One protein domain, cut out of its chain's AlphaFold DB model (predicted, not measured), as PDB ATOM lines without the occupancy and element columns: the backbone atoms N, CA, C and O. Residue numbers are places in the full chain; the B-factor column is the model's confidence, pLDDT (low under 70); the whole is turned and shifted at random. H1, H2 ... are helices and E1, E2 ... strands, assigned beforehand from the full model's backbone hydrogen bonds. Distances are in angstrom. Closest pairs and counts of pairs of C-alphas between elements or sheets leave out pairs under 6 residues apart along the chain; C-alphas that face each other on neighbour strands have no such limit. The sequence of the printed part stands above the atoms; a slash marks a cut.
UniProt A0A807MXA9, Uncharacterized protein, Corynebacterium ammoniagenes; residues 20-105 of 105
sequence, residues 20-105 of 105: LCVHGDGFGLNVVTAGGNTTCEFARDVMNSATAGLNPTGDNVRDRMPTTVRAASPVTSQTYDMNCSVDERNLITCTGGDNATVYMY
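What this domain is: This is residues 20 to 105 of the 105 residues of an uncharacterized protein of Corynebacterium ammoniagenes (UniProt A0A807MXA9). One twisted sheet of six strands curls like part of a barrel round the helix H1, and the short helix H2 only grazes this sheet. The printed part has 86 residues, with two named helices and six named strands, E1 E2 H1 H2 E3 E4 E5 E6 along the chain; the class is mixed, in two layers, with H1 on one face of the sheet. The sheet's order is E1 E2 E6 E5 E4 E3, all antiparallel. The whole is compact, with a radius of gyration of the C-alphas of 11.6 A, and only just elongated, spanning 34 by 22 by 22 A.

How they stand to each other: Begin at E1, residues 20 to 23, an edge strand in a hairpin with E2, residues 31 to 35; N 21 and O 32 are within hydrogen-bond range at 2.8 A. Next comes H1, residues 40 to 50, with every O i to N i+4 pair within range; its closest C-alphas to E2 are those of Ala 43 and Ala 34, 5.7 A apart. H2, residues 61 to 64, is too short for such a pair, but its one O i to N i+3 pair is within range. E3, residues 67 to 72, E4, 79 to 86, E5, 92 to 96, and E6, 100 to 104, form a meander, each the antiparallel neighbour of the one before: look at N 69 and O 82, N 83 and O 95, and N 94 and O 102, each 2.8 A apart. E6 also neighbours E2, with N 33 and O 103 at 2.8 A. The closest C-alphas of H1 and edge strand E3 are those of Val 46 and Ala 71, 5.2 A apart.

Where its parts are: Find C-alpha 20 at (172.027, 198.923, 154.265), where E1 begins. H1 runs 15.0 A from C-alpha 40 at (177.666, 193.959, 152.975). E3 is 16.4 A long and E4 22.4 A; E6 ends at C-alpha 104, (173.537, 196.953, 163.970).

The domain as a whole: The farthest C-alphas, of Ser 77 and Glu 88, are 34.0 A apart. The printed part has no cut and no long link. Its mean pLDDT is 90.6; only residue 25 is under 70.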
ATOM      1  N   LEU A  20     172.949 199.874 153.644       92.69
ATOM      2  CA  LEU A  20     172.027 198.923 154.265       92.69
ATOM      3  C   LEU A  20     172.244 197.510 153.712       92.69
ATOM      4  O   LEU A  20     172.104 197.271 152.517       92.69
ATOM      5  N   CYS A  21     172.552 196.549 154.579       93.56
ATOM      6  CA  CYS A  21     172.965 195.204 154.174       93.56
ATOM      7  C   CYS A  21     171.953 194.111 154.527       93.56
ATOM      8  O   CYS A  21     171.879 193.095 153.823       93.56
ATOM      9  N   VAL A  22     171.197 194.306 155.613       91.31
ATOM     10  CA  VAL A  22     170.200 193.364 156.142       91.31
ATOM     11  C   VAL A  22     169.023 194.138 156.727       91.31
ATOM     12  O   VAL A  22     169.225 195.157 157.388       91.31
ATOM     13  N   HIS A  23     167.815 193.618 156.505       87.50
ATOM     14  CA  HIS A  23     166.591 193.987 157.221       87.50
ATOM     15  C   HIS A  23     166.220 192.867 158.178       87.50
ATOM     16  O   HIS A  23     166.143 191.733 157.719       87.50
ATOM     17  N   GLY A  24     165.947 193.209 159.437       75.31
ATOM     18  CA  GLY A  24     165.284 192.391 160.454       75.31
ATOM     19  C   GLY A  24     165.734 190.931 160.535       75.31
ATOM     20  O   GLY A  24     165.297 190.108 159.738       75.31
ATOM     21  N   ASP A  25     166.528 190.574 161.539       69.44
ATOM     22  CA  ASP A  25     167.107 189.225 161.652       69.44
ATOM     23  C   ASP A  25     166.516 188.358 162.784       69.44
ATOM     24  O   ASP A  25     166.806 187.166 162.870       69.44
ATOM     25  N   GLY A  26     165.666 188.943 163.635       78.38
ATOM     26  CA  GLY A  26     165.047 188.283 164.789       78.38
ATOM     27  C   GLY A  26     165.819 188.427 166.110       78.38
ATOM     28  O   GLY A  26     165.218 188.327 167.175       78.38
ATOM     29  N   PHE A  27     167.104 188.787 166.107       86.12
ATOM     30  CA  PHE A  27     167.934 188.882 167.325       86.12
ATOM     31  C   PHE A  27     167.784 190.222 168.066       86.12
ATOM     32  O   PHE A  27     168.712 190.720 168.710       86.12
ATOM     33  N   GLY A  28     166.617 190.853 167.927       85.81
ATOM     34  CA  GLY A  28     166.385 192.236 168.333       85.81
ATOM     35  C   GLY A  28     167.028 193.270 167.404       85.81
ATOM     36  O   GLY A  28     167.095 194.436 167.794       85.81
ATOM     37  N   LEU A  29     167.501 192.882 166.211       89.81
ATOM     38  CA  LEU A  29     167.983 193.814 165.192       89.81
ATOM     39  C   LEU A  29     166.911 194.061 164.127       89.81
ATOM     40  O   LEU A  29     166.210 193.163 163.662       89.81
ATOM     41  N   ASN A  30     166.812 195.318 163.736       89.00
ATOM     42  CA  ASN A  30     165.998 195.854 162.660       89.00
ATOM     43  C   ASN A  30     166.813 196.041 161.376       89.00
ATOM     44  O   ASN A  30     166.282 195.838 160.287       89.00
ATOM     45  N   VAL A  31     168.077 196.455 161.481       90.75
ATOM     46  CA  VAL A  31     168.968 196.746 160.358       90.75
ATOM     47  C   VAL A  31     170.423 196.434 160.680       90.75
ATOM     48  O   VAL A  31     170.900 196.658 161.792       90.75
ATOM     49  N   VAL A  32     171.158 196.013 159.653       93.69
ATOM     50  CA  VAL A  32     172.625 195.959 159.675       93.69
ATOM     51  C   VAL A  32     173.169 196.765 158.513       93.69
ATOM     52  O   VAL A  32     172.718 196.594 157.378       93.69
ATOM     53  N   THR A  33     174.143 197.629 158.786       94.62
ATOM     54  CA  THR A  33     174.777 198.477 157.775       94.62
ATOM     55  C   THR A  33     176.296 198.353 157.796       94.62
ATOM     56  O   THR A  33     176.898 198.125 158.847       94.62
ATOM     57  N   ALA A  34     176.908 198.503 156.625       94.88
ATOM     58  CA  ALA A  34     178.352 198.475 156.430       94.88
ATOM     59  C   ALA A  34     178.898 199.891 156.209       94.88
ATOM     60  O   ALA A  34     178.339 200.644 155.411       94.88
ATOM     61  N   GLY A  35     179.988 200.250 156.886       92.75
ATOM     62  CA  GLY A  35     180.728 201.485 156.615       92.75
ATOM     63  C   GLY A  35     181.494 201.436 155.287       92.75
ATOM     64  O   GLY A  35     181.608 200.385 154.663       92.75
ATOM     65  N   GLY A  36     182.068 202.568 154.867       88.62
ATOM     66  CA  GLY A  36     182.689 202.717 153.539       88.62
ATOM     67  C   GLY A  36     183.827 201.739 153.199       88.62
ATOM     68  O   GLY A  36     184.013 201.420 152.029       88.62
ATOM     69  N   ASN A  37     184.546 201.212 154.196       88.19
ATOM     70  CA  ASN A  37     185.604 200.203 154.011       88.19
ATOM     71  C   ASN A  37     185.111 198.767 154.259       88.19
ATOM     72  O   ASN A  37     185.895 197.862 154.534       88.19
ATOM     73  N   THR A  38     183.803 198.535 154.253       92.00
ATOM     74  CA  THR A  38     183.210 197.242 154.596       92.00
ATOM     75  C   THR A  38     182.186 196.838 153.552       92.00
ATOM     76  O   THR A  38     181.339 197.627 153.147       92.00
ATOM     77  N   THR A  39     182.249 195.586 153.103       92.44
ATOM     78  CA  THR A  39     181.234 195.042 152.199       92.44
ATOM     79  C   THR A  39     180.029 194.540 152.985       92.44
ATOM     80  O   THR A  39     180.146 194.114 154.136       92.44
ATOM     81  N   CYS A  40     178.857 194.525 152.347       93.75
ATOM     82  CA  CYS A  40     177.666 193.959 152.975       93.75
ATOM     83  C   CYS A  40     177.780 192.464 153.275       93.75
ATOM     84  O   CYS A  40     177.147 191.985 154.211       93.75
ATOM     85  N   GLU A  41     178.585 191.729 152.511       92.75
ATOM     86  CA  GLU A  41     178.879 190.325 152.800       92.75
ATOM     87  C   GLU A  41     179.647 190.196 154.117       92.75
ATOM     88  O   GLU A  41     179.213 189.466 155.002       92.75
ATOM     89  N   PHE A  42     180.702 190.995 154.310       93.88
ATOM     90  CA  PHE A  42     181.443 190.980 155.568       93.88
ATOM     91  C   PHE A  42     180.584 191.446 156.752       93.88
ATOM     92  O   PHE A  42     180.628 190.840 157.819       93.88
ATOM     93  N   ALA A  43     179.743 192.469 156.569       94.44
ATOM     94  CA  ALA A  43     178.819 192.913 157.614       94.44
ATOM     95  C   ALA A  43     177.826 191.817 158.041       94.44
ATOM     96  O   ALA A  43     177.512 191.700 159.226       94.44
ATOM     97  N   ARG A  44     177.364 190.986 157.096       93.19
ATOM     98  CA  ARG A  44     176.520 189.822 157.402       93.19
ATOM     99  C   ARG A  44     177.270 188.774 158.205       93.19
ATOM    100  O   ARG A  44     176.709 188.249 159.157       93.19
ATOM    101  N   ASP A  45     178.527 188.507 157.869       94.00
ATOM    102  CA  ASP A  45     179.345 187.552 158.618       94.00
ATOM    103  C   ASP A  45     179.653 188.047 160.036       94.00
ATOM    104  O   ASP A  45     179.596 187.266 160.984       94.00
ATOM    105  N   VAL A  46     179.879 189.353 160.216       94.38
ATOM    106  CA  VAL A  46     179.997 189.966 161.549       94.38
ATOM    107  C   VAL A  46     178.706 189.795 162.348       94.38
ATOM    108  O   VAL A  46     178.768 189.352 163.493       94.38
ATOM    109  N   MET A  47     177.544 190.088 161.756       94.56
ATOM    110  CA  MET A  47     176.243 189.870 162.399       94.56
ATOM    111  C   MET A  47     176.047 188.394 162.771       94.56
ATOM    112  O   MET A  47     175.749 188.104 163.923       94.56
ATOM    113  N   ASN A  48     176.275 187.461 161.841       93.12
ATOM    114  CA  ASN A  48     176.132 186.020 162.075       93.12
ATOM    115  C   ASN A  48     177.025 185.532 163.222       93.12
ATOM    116  O   ASN A  48     176.599 184.732 164.052       93.12
ATOM    117  N   SER A  49     178.266 186.018 163.287       94.50
ATOM    118  CA  SER A  49     179.173 185.689 164.382       94.50
ATOM    119  C   SER A  49     178.755 186.352 165.702       94.50
ATOM    120  O   SER A  49     178.898 185.736 166.756       94.50
ATOM    121  N   ALA A  50     178.210 187.574 165.674       92.75
ATOM    122  CA  ALA A  50     177.693 188.257 166.863       92.75
ATOM    123  C   ALA A  50     176.447 187.560 167.434       92.75
ATOM    124  O   ALA A  50     176.265 187.505 168.652       92.75
ATOM    125  N   THR A  51     175.608 186.998 166.562       93.12
ATOM    126  CA  THR A  51     174.370 186.305 166.933       93.12
ATOM    127  C   THR A  51     174.538 184.794 167.090       93.12
ATOM    128  O   THR A  51     173.587 184.089 167.433       93.12
ATOM    129  N   ALA A  52     175.753 184.273 166.904       92.44
ATOM    130  CA  ALA A  52     176.036 182.847 166.980       92.44
ATOM    131  C   ALA A  52     175.593 182.247 168.328       92.44
ATOM    132  O   ALA A  52     176.027 182.654 169.409       92.44
ATOM    133  N   GLY A  53     174.714 181.245 168.267       89.50
ATOM    134  CA  GLY A  53     174.172 180.574 169.450       89.50
ATOM    135  C   GLY A  53     173.152 181.397 170.244       89.50
ATOM    136  O   GLY A  53     172.918 181.073 171.407       89.50
ATOM    137  N   LEU A  54     172.594 182.467 169.674       91.00
ATOM    138  CA  LEU A  54     171.376 183.113 170.168       91.00
ATOM    139  C   LEU A  54     170.134 182.457 169.558       91.00
ATOM    140  O   LEU A  54     170.180 181.889 168.465       91.00
ATOM    141  N   ASN A  55     169.007 182.578 170.250       89.19
ATOM    142  CA  ASN A  55     167.691 182.287 169.709       89.19
ATOM    143  C   ASN A  55     167.094 183.551 169.041       89.19
ATOM    144  O   ASN A  55     166.825 184.519 169.753       89.19
ATOM    145  N   PRO A  56     166.791 183.540 167.727       82.81
ATOM    146  CA  PRO A  56     166.259 184.699 166.995       82.81
ATOM    147  C   PRO A  56     164.816 185.093 167.347       82.81
ATOM    148  O   PRO A  56     164.192 185.867 166.634       82.81
ATOM    149  N   THR A  57     164.199 184.507 168.367       80.19
ATOM    150  CA  THR A  57     162.840 184.871 168.805       80.19
ATOM    151  C   THR A  57     162.801 185.295 170.269       80.19
ATOM    152  O   THR A  57     161.864 185.979 170.675       80.19
ATOM    153  N   GLY A  58     163.793 184.892 171.065       82.56
ATOM    154  CA  GLY A  58     163.818 185.133 172.508       82.56
ATOM    155  C   GLY A  58     165.000 185.963 172.992       82.56
ATOM    156  O   GLY A  58     164.865 186.635 174.011       82.56
ATOM    157  N   ASP A  59     166.123 185.945 172.272       90.75
ATOM    158  CA  ASP A  59     167.353 186.556 172.755       90.75
ATOM    159  C   ASP A  59     167.663 187.860 172.014       90.75
ATOM    160  O   ASP A  59     167.479 187.977 170.800       90.75
ATOM    161  N   ASN A  60     168.196 188.836 172.749       90.69
ATOM    162  CA  ASN A  60     168.688 190.084 172.188       90.69
ATOM    163  C   ASN A  60     170.213 190.030 172.084       90.69
ATOM    164  O   ASN A  60     170.910 189.792 173.069       90.69
ATOM    165  N   VAL A  61     170.757 190.299 170.896       92.19
ATOM    166  CA  VAL A  61     172.214 190.306 170.681       92.19
ATOM    167  C   VAL A  61     172.945 191.323 171.567       92.19
ATOM    168  O   VAL A  61     174.109 191.122 171.917       92.19
ATOM    169  N   ARG A  62     172.258 192.384 172.001       93.31
ATOM    170  CA  ARG A  62     172.818 193.417 172.885       93.31
ATOM    171  C   ARG A  62     173.162 192.897 174.271       93.31
ATOM    172  O   ARG A  62     174.092 193.416 174.877       93.31
ATOM    173  N   ASP A  63     172.499 191.839 174.733       91.81
ATOM    174  CA  ASP A  63     172.749 191.251 176.053       91.81
ATOM    175  C   ASP A  63     174.117 190.548 176.129       91.81
ATOM    176  O   ASP A  63     174.593 190.204 177.210       91.81
ATOM    177  N   ARG A  64     174.775 190.346 174.977       89.12
ATOM    178  CA  ARG A  64     176.134 189.797 174.870       89.12
ATOM    179  C   ARG A  64     177.212 190.858 174.642       89.12
ATOM    180  O   ARG A  64     178.364 190.500 174.417       89.12
ATOM    181  N   MET A  65     176.853 192.140 174.666       91.56
ATOM    182  CA  MET A  65     177.773 193.248 174.405       91.56
ATOM    183  C   MET A  65     178.287 193.870 175.719       91.56
ATOM    184  O   MET A  65     177.550 193.902 176.704       91.56
ATOM    185  N   PRO A  66     179.525 194.409 175.753       93.06
ATOM    186  CA  PRO A  66     180.516 194.424 174.675       93.06
ATOM    187  C   PRO A  66     181.194 193.059 174.480       93.06
ATOM    188  O   PRO A  66     181.398 192.312 175.434       93.06
ATOM    189  N   THR A  67     181.589 192.746 173.246       94.75
ATOM    190  CA  THR A  67     182.318 191.508 172.927       94.75
ATOM    191  C   THR A  67     183.209 191.670 171.700       94.75
ATOM    192  O   THR A  67     183.022 192.575 170.891       94.75
ATOM    193  N   THR A  68     184.190 190.780 171.549       95.12
ATOM    194  CA  THR A  68     184.982 190.670 170.320       95.12
ATOM    195  C   THR A  68     184.444 189.532 169.467       95.12
ATOM    196  O   THR A  68     184.362 188.388 169.909       95.12
ATOM    197  N   VAL A  69     184.099 189.854 168.227       94.12
ATOM    198  CA  VAL A  69     183.533 188.941 167.241       94.12
ATOM    199  C   VAL A  69     184.591 188.613 166.195       94.12
ATOM    200  O   VAL A  69     185.211 189.509 165.632       94.12
ATOM    201  N   ARG A  70     184.784 187.326 165.900       94.00
ATOM    202  CA  ARG A  70     185.623 186.874 164.782       94.00
ATOM    203  C   ARG A  70     184.770 186.647 163.548       94.00
ATOM    204  O   ARG A  70     183.874 185.804 163.570       94.00
ATOM    205  N   ALA A  71     185.076 187.363 162.473       92.75
ATOM    206  CA  ALA A  71     184.382 187.229 161.198       92.75
ATOM    207  C   ALA A  71     185.382 186.995 160.064       92.75
ATOM    208  O   ALA A  71     186.431 187.639 160.000       92.75
ATOM    209  N   ALA A  72     185.064 186.056 159.178       90.00
ATOM    210  CA  ALA A  72     185.835 185.826 157.965       90.00
ATOM    211  C   ALA A  72     185.374 186.805 156.881       90.00
ATOM    212  O   ALA A  72     184.183 186.968 156.662       90.00
ATOM    213  N   SER A  73     186.313 187.465 156.210       85.00
ATOM    214  CA  SER A  73     186.029 188.295 155.045       85.00
ATOM    215  C   SER A  73     186.081 187.445 153.781       85.00
ATOM    216  O   SER A  73     187.147 186.903 153.468       85.00
ATOM    217  N   PRO A  74     184.985 187.357 153.008       80.69
ATOM    218  CA  PRO A  74     184.990 186.630 151.741       80.69
ATOM    219  C   PRO A  74     185.871 187.312 150.685       80.69
ATOM    220  O   PRO A  74     186.410 186.644 149.807       80.69
ATOM    221  N   VAL A  75     186.076 188.630 150.793       84.19
ATOM    222  CA  VAL A  75     186.862 189.417 149.831       84.19
ATOM    223  C   VAL A  75     188.360 189.198 150.018       84.19
ATOM    224  O   VAL A  75     189.087 189.006 149.046       84.19
ATOM    225  N   THR A  76     188.837 189.222 151.263       84.50
ATOM    226  CA  THR A  76     190.274 189.103 151.558       84.50
ATOM    227  C   THR A  76     190.686 187.694 151.968       84.50
ATOM    228  O   THR A  76     191.880 187.435 152.107       84.50
ATOM    229  N   SER A  77     189.721 186.782 152.165       86.38
ATOM    230  CA  SER A  77     189.933 185.425 152.690       86.38
ATOM    231  C   SER A  77     190.659 185.396 154.046       86.38
ATOM    232  O   SER A  77     191.318 184.419 154.393       86.38
ATOM    233  N   GLN A  78     190.545 186.477 154.824       88.44
ATOM    234  CA  GLN A  78     191.146 186.622 156.150       88.44
ATOM    235  C   GLN A  78     190.071 186.666 157.231       88.44
ATOM    236  O   GLN A  78     188.944 187.082 156.986       88.44
ATOM    237  N   THR A  79     190.416 186.245 158.447       91.38
ATOM    238  CA  THR A  79     189.560 186.436 159.623       91.38
ATOM    239  C   THR A  79     190.009 187.672 160.380       91.38
ATOM    240  O   THR A  79     191.184 187.773 160.733       91.38
ATOM    241  N   TYR A  80     189.073 188.571 160.660       91.06
ATOM    242  CA  TYR A  80     189.318 189.774 161.440       91.06
ATOM    243  C   TYR A  80     188.605 189.695 162.784       91.06
ATOM    244  O   TYR A  80     187.491 189.172 162.887       91.06
ATOM    245  N   ASP A  81     189.263 190.239 163.802       94.50
ATOM    246  CA  ASP A  81     188.654 190.491 165.100       94.50
ATOM    247  C   ASP A  81     187.956 191.862 165.042       94.50
ATOM    248  O   ASP A  81     188.569 192.878 164.700       94.50
ATOM    249  N   MET A  82     186.663 191.875 165.354       95.81
ATOM    250  CA  MET A  82     185.798 193.051 165.383       95.81
ATOM    251  C   MET A  82     185.371 193.304 166.823       95.81
ATOM    252  O   MET A  82     184.733 192.458 167.444       95.81
ATOM    253  N   ASN A  83     185.715 194.461 167.370       96.38
ATOM    254  CA  ASN A  83     185.295 194.851 168.706       96.38
ATOM    255  C   ASN A  83     183.923 195.522 168.632       96.38
ATOM    256  O   ASN A  83     183.776 196.547 167.968       96.38
ATOM    257  N   CYS A  84     182.937 194.919 169.289       96.50
ATOM    258  CA  CYS A  84     181.546 195.331 169.271       96.50
ATOM    259  C   CYS A  84     181.135 195.914 170.622       96.50
ATOM    260  O   CYS A  84     181.348 195.310 171.675       96.50
ATOM    261  N   SER A  85     180.494 197.078 170.585       96.25
ATOM    262  CA  SER A  85     179.972 197.771 171.765       96.25
ATOM    263  C   SER A  85     178.584 198.344 171.494       96.25
ATOM    264  O   SER A  85     178.218 198.546 170.338       96.25
ATOM    265  N   VAL A  86     177.816 198.577 172.557       95.69
ATOM    266  CA  VAL A  86     176.484 199.195 172.514       95.69
ATOM    267  C   VAL A  86     176.551 200.584 173.128       95.69
ATOM    268  O   VAL A  86     177.123 200.748 174.205       95.69
ATOM    269  N   ASP A  87     175.947 201.563 172.457       92.69
ATOM    270  CA  ASP A  87     175.770 202.911 172.994       92.69
ATOM    271  C   ASP A  87     174.420 203.097 173.725       92.69
ATOM    272  O   ASP A  87     173.560 202.214 173.752       92.69
ATOM    273  N   GLU A  88     174.206 204.286 174.295       90.31
ATOM    274  CA  GLU A  88     172.979 204.646 175.029       90.31
ATOM    275  C   GLU A  88     171.698 204.601 174.173       90.31
ATOM    276  O   GLU A  88     170.588 204.554 174.705       90.31
ATOM    277  N   ARG A  89     171.825 204.603 172.841       89.12
ATOM    278  CA  ARG A  89     170.707 204.518 171.889       89.12
ATOM    279  C   ARG A  89     170.437 203.080 171.452       89.12
ATOM    280  O   ARG A  89     169.602 202.867 170.571       89.12
ATOM    281  N   ASN A  90     171.103 202.102 172.068       90.12
ATOM    282  CA  ASN A  90     171.068 200.696 171.689       90.12
ATOM    283  C   ASN A  90     171.623 200.438 170.276       90.12
ATOM    284  O   ASN A  90     171.236 199.460 169.633       90.12
ATOM    285  N   LEU A  91     172.512 201.291 169.769       92.75
ATOM    286  CA  LEU A  91     173.224 201.035 168.524       92.75
ATOM    287  C   LEU A  91     174.451 200.177 168.820       92.75
ATOM    288  O   LEU A  91     175.313 200.570 169.606       92.75
ATOM    289  N   ILE A  92     174.545 199.017 168.176       95.25
ATOM    290  CA  ILE A  92     175.752 198.199 168.226       95.25
ATOM    291  C   ILE A  92     176.705 198.702 167.153       95.25
ATOM    292  O   ILE A  92     176.351 198.748 165.976       95.25
ATOM    293  N   THR A  93     177.925 199.033 167.554       95.56
ATOM    294  CA  THR A  93     179.008 199.404 166.646       95.56
ATOM    295  C   THR A  93     180.127 198.387 166.779       95.56
ATOM    296  O   THR A  93     180.705 198.238 167.856       95.56
ATOM    297  N   CYS A  94     180.414 197.686 165.685       95.75
ATOM    298  CA  CYS A  94     181.534 196.768 165.561       95.75
ATOM    299  C   CYS A  94     182.613 197.396 164.682       95.75
ATOM    300  O   CYS A  94     182.386 197.641 163.498       95.75
ATOM    301  N   THR A  95     183.799 197.605 165.242       95.12
ATOM    302  CA  THR A  95     184.967 198.131 164.523       95.12
ATOM    303  C   THR A  95     186.138 197.177 164.650       95.12
ATOM    304  O   THR A  95     186.379 196.631 165.727       95.12
ATOM    305  N   GLY A  96     186.898 196.993 163.583       90.88
ATOM    306  CA  GLY A  96     188.042 196.089 163.588       90.88
ATOM    307  C   GLY A  96     188.770 196.113 162.261       90.88
ATOM    308  O   GLY A  96     188.623 197.075 161.515       90.88
ATOM    309  N   GLY A  97     189.580 195.081 162.019       75.00
ATOM    310  CA  GLY A  97     190.489 194.902 160.875       75.00
ATOM    311  C   GLY A  97     190.334 195.844 159.669       75.00
ATOM    312  O   GLY A  97     189.252 195.987 159.115       75.00
ATOM    313  N   ASP A  98     191.446 196.439 159.229       82.50
ATOM    314  CA  ASP A  98     191.525 197.315 158.043       82.50
ATOM    315  C   ASP A  98     190.477 198.452 158.005       82.50
ATOM    316  O   ASP A  98     189.934 198.809 156.963       82.50
ATOM    317  N   ASN A  99     190.179 199.034 159.174       87.19
ATOM    318  CA  ASN A  99     189.160 200.075 159.358       87.19
ATOM    319  C   ASN A  99     187.740 199.634 158.965       87.19
ATOM    320  O   ASN A  99     186.912 200.461 158.566       87.19
ATOM    321  N   ALA A 100     187.439 198.340 159.087       91.75
ATOM    322  CA  ALA A 100     186.097 197.832 158.894       91.75
ATOM    323  C   ALA A 100     185.164 198.336 160.001       91.75
ATOM    324  O   ALA A 100     185.517 198.354 161.184       91.75
ATOM    325  N   THR A 101     183.956 198.735 159.611       94.75
ATOM    326  CA  THR A 101     182.927 199.229 160.528       94.75
ATOM    327  C   THR A 101     181.573 198.656 160.140       94.75
ATOM    328  O   THR A 101     181.167 198.723 158.979       94.75
ATOM    329  N   VAL A 102     180.868 198.099 161.120       95.31
ATOM    330  CA  VAL A 102     179.529 197.528 160.972       95.31
ATOM    331  C   VAL A 102     178.643 198.089 162.072       95.31
ATOM    332  O   VAL A 102     179.022 198.068 163.245       95.31
ATOM    333  N   TYR A 103     177.455 198.550 161.701       94.69
ATOM    334  CA  TYR A 103     176.457 199.039 162.647       94.69
ATOM    335  C   TYR A 103     175.236 198.133 162.633       94.69
ATOM    336  O   TYR A 103     174.742 197.790 161.556       94.69
ATOM    337  N   MET A 104     174.731 197.781 163.811       93.38
ATOM    338  CA  MET A 104     173.537 196.953 163.970       93.38
ATOM    339  C   MET A 104     172.568 197.627 164.942       93.38
ATOM    340  O   MET A 104     172.948 198.012 166.050       93.38
ATOM    341  N   TYR A 105     171.315 197.774 164.522       88.62
ATOM    342  CA  TYR A 105     170.232 198.387 165.293       88.62
ATOM    343  C   TYR A 105     168.980 197.539 165.179       88.62
ATOM    344  O   TYR A 105     168.747 197.068 164.059       88.62
TER     345      TYR A 105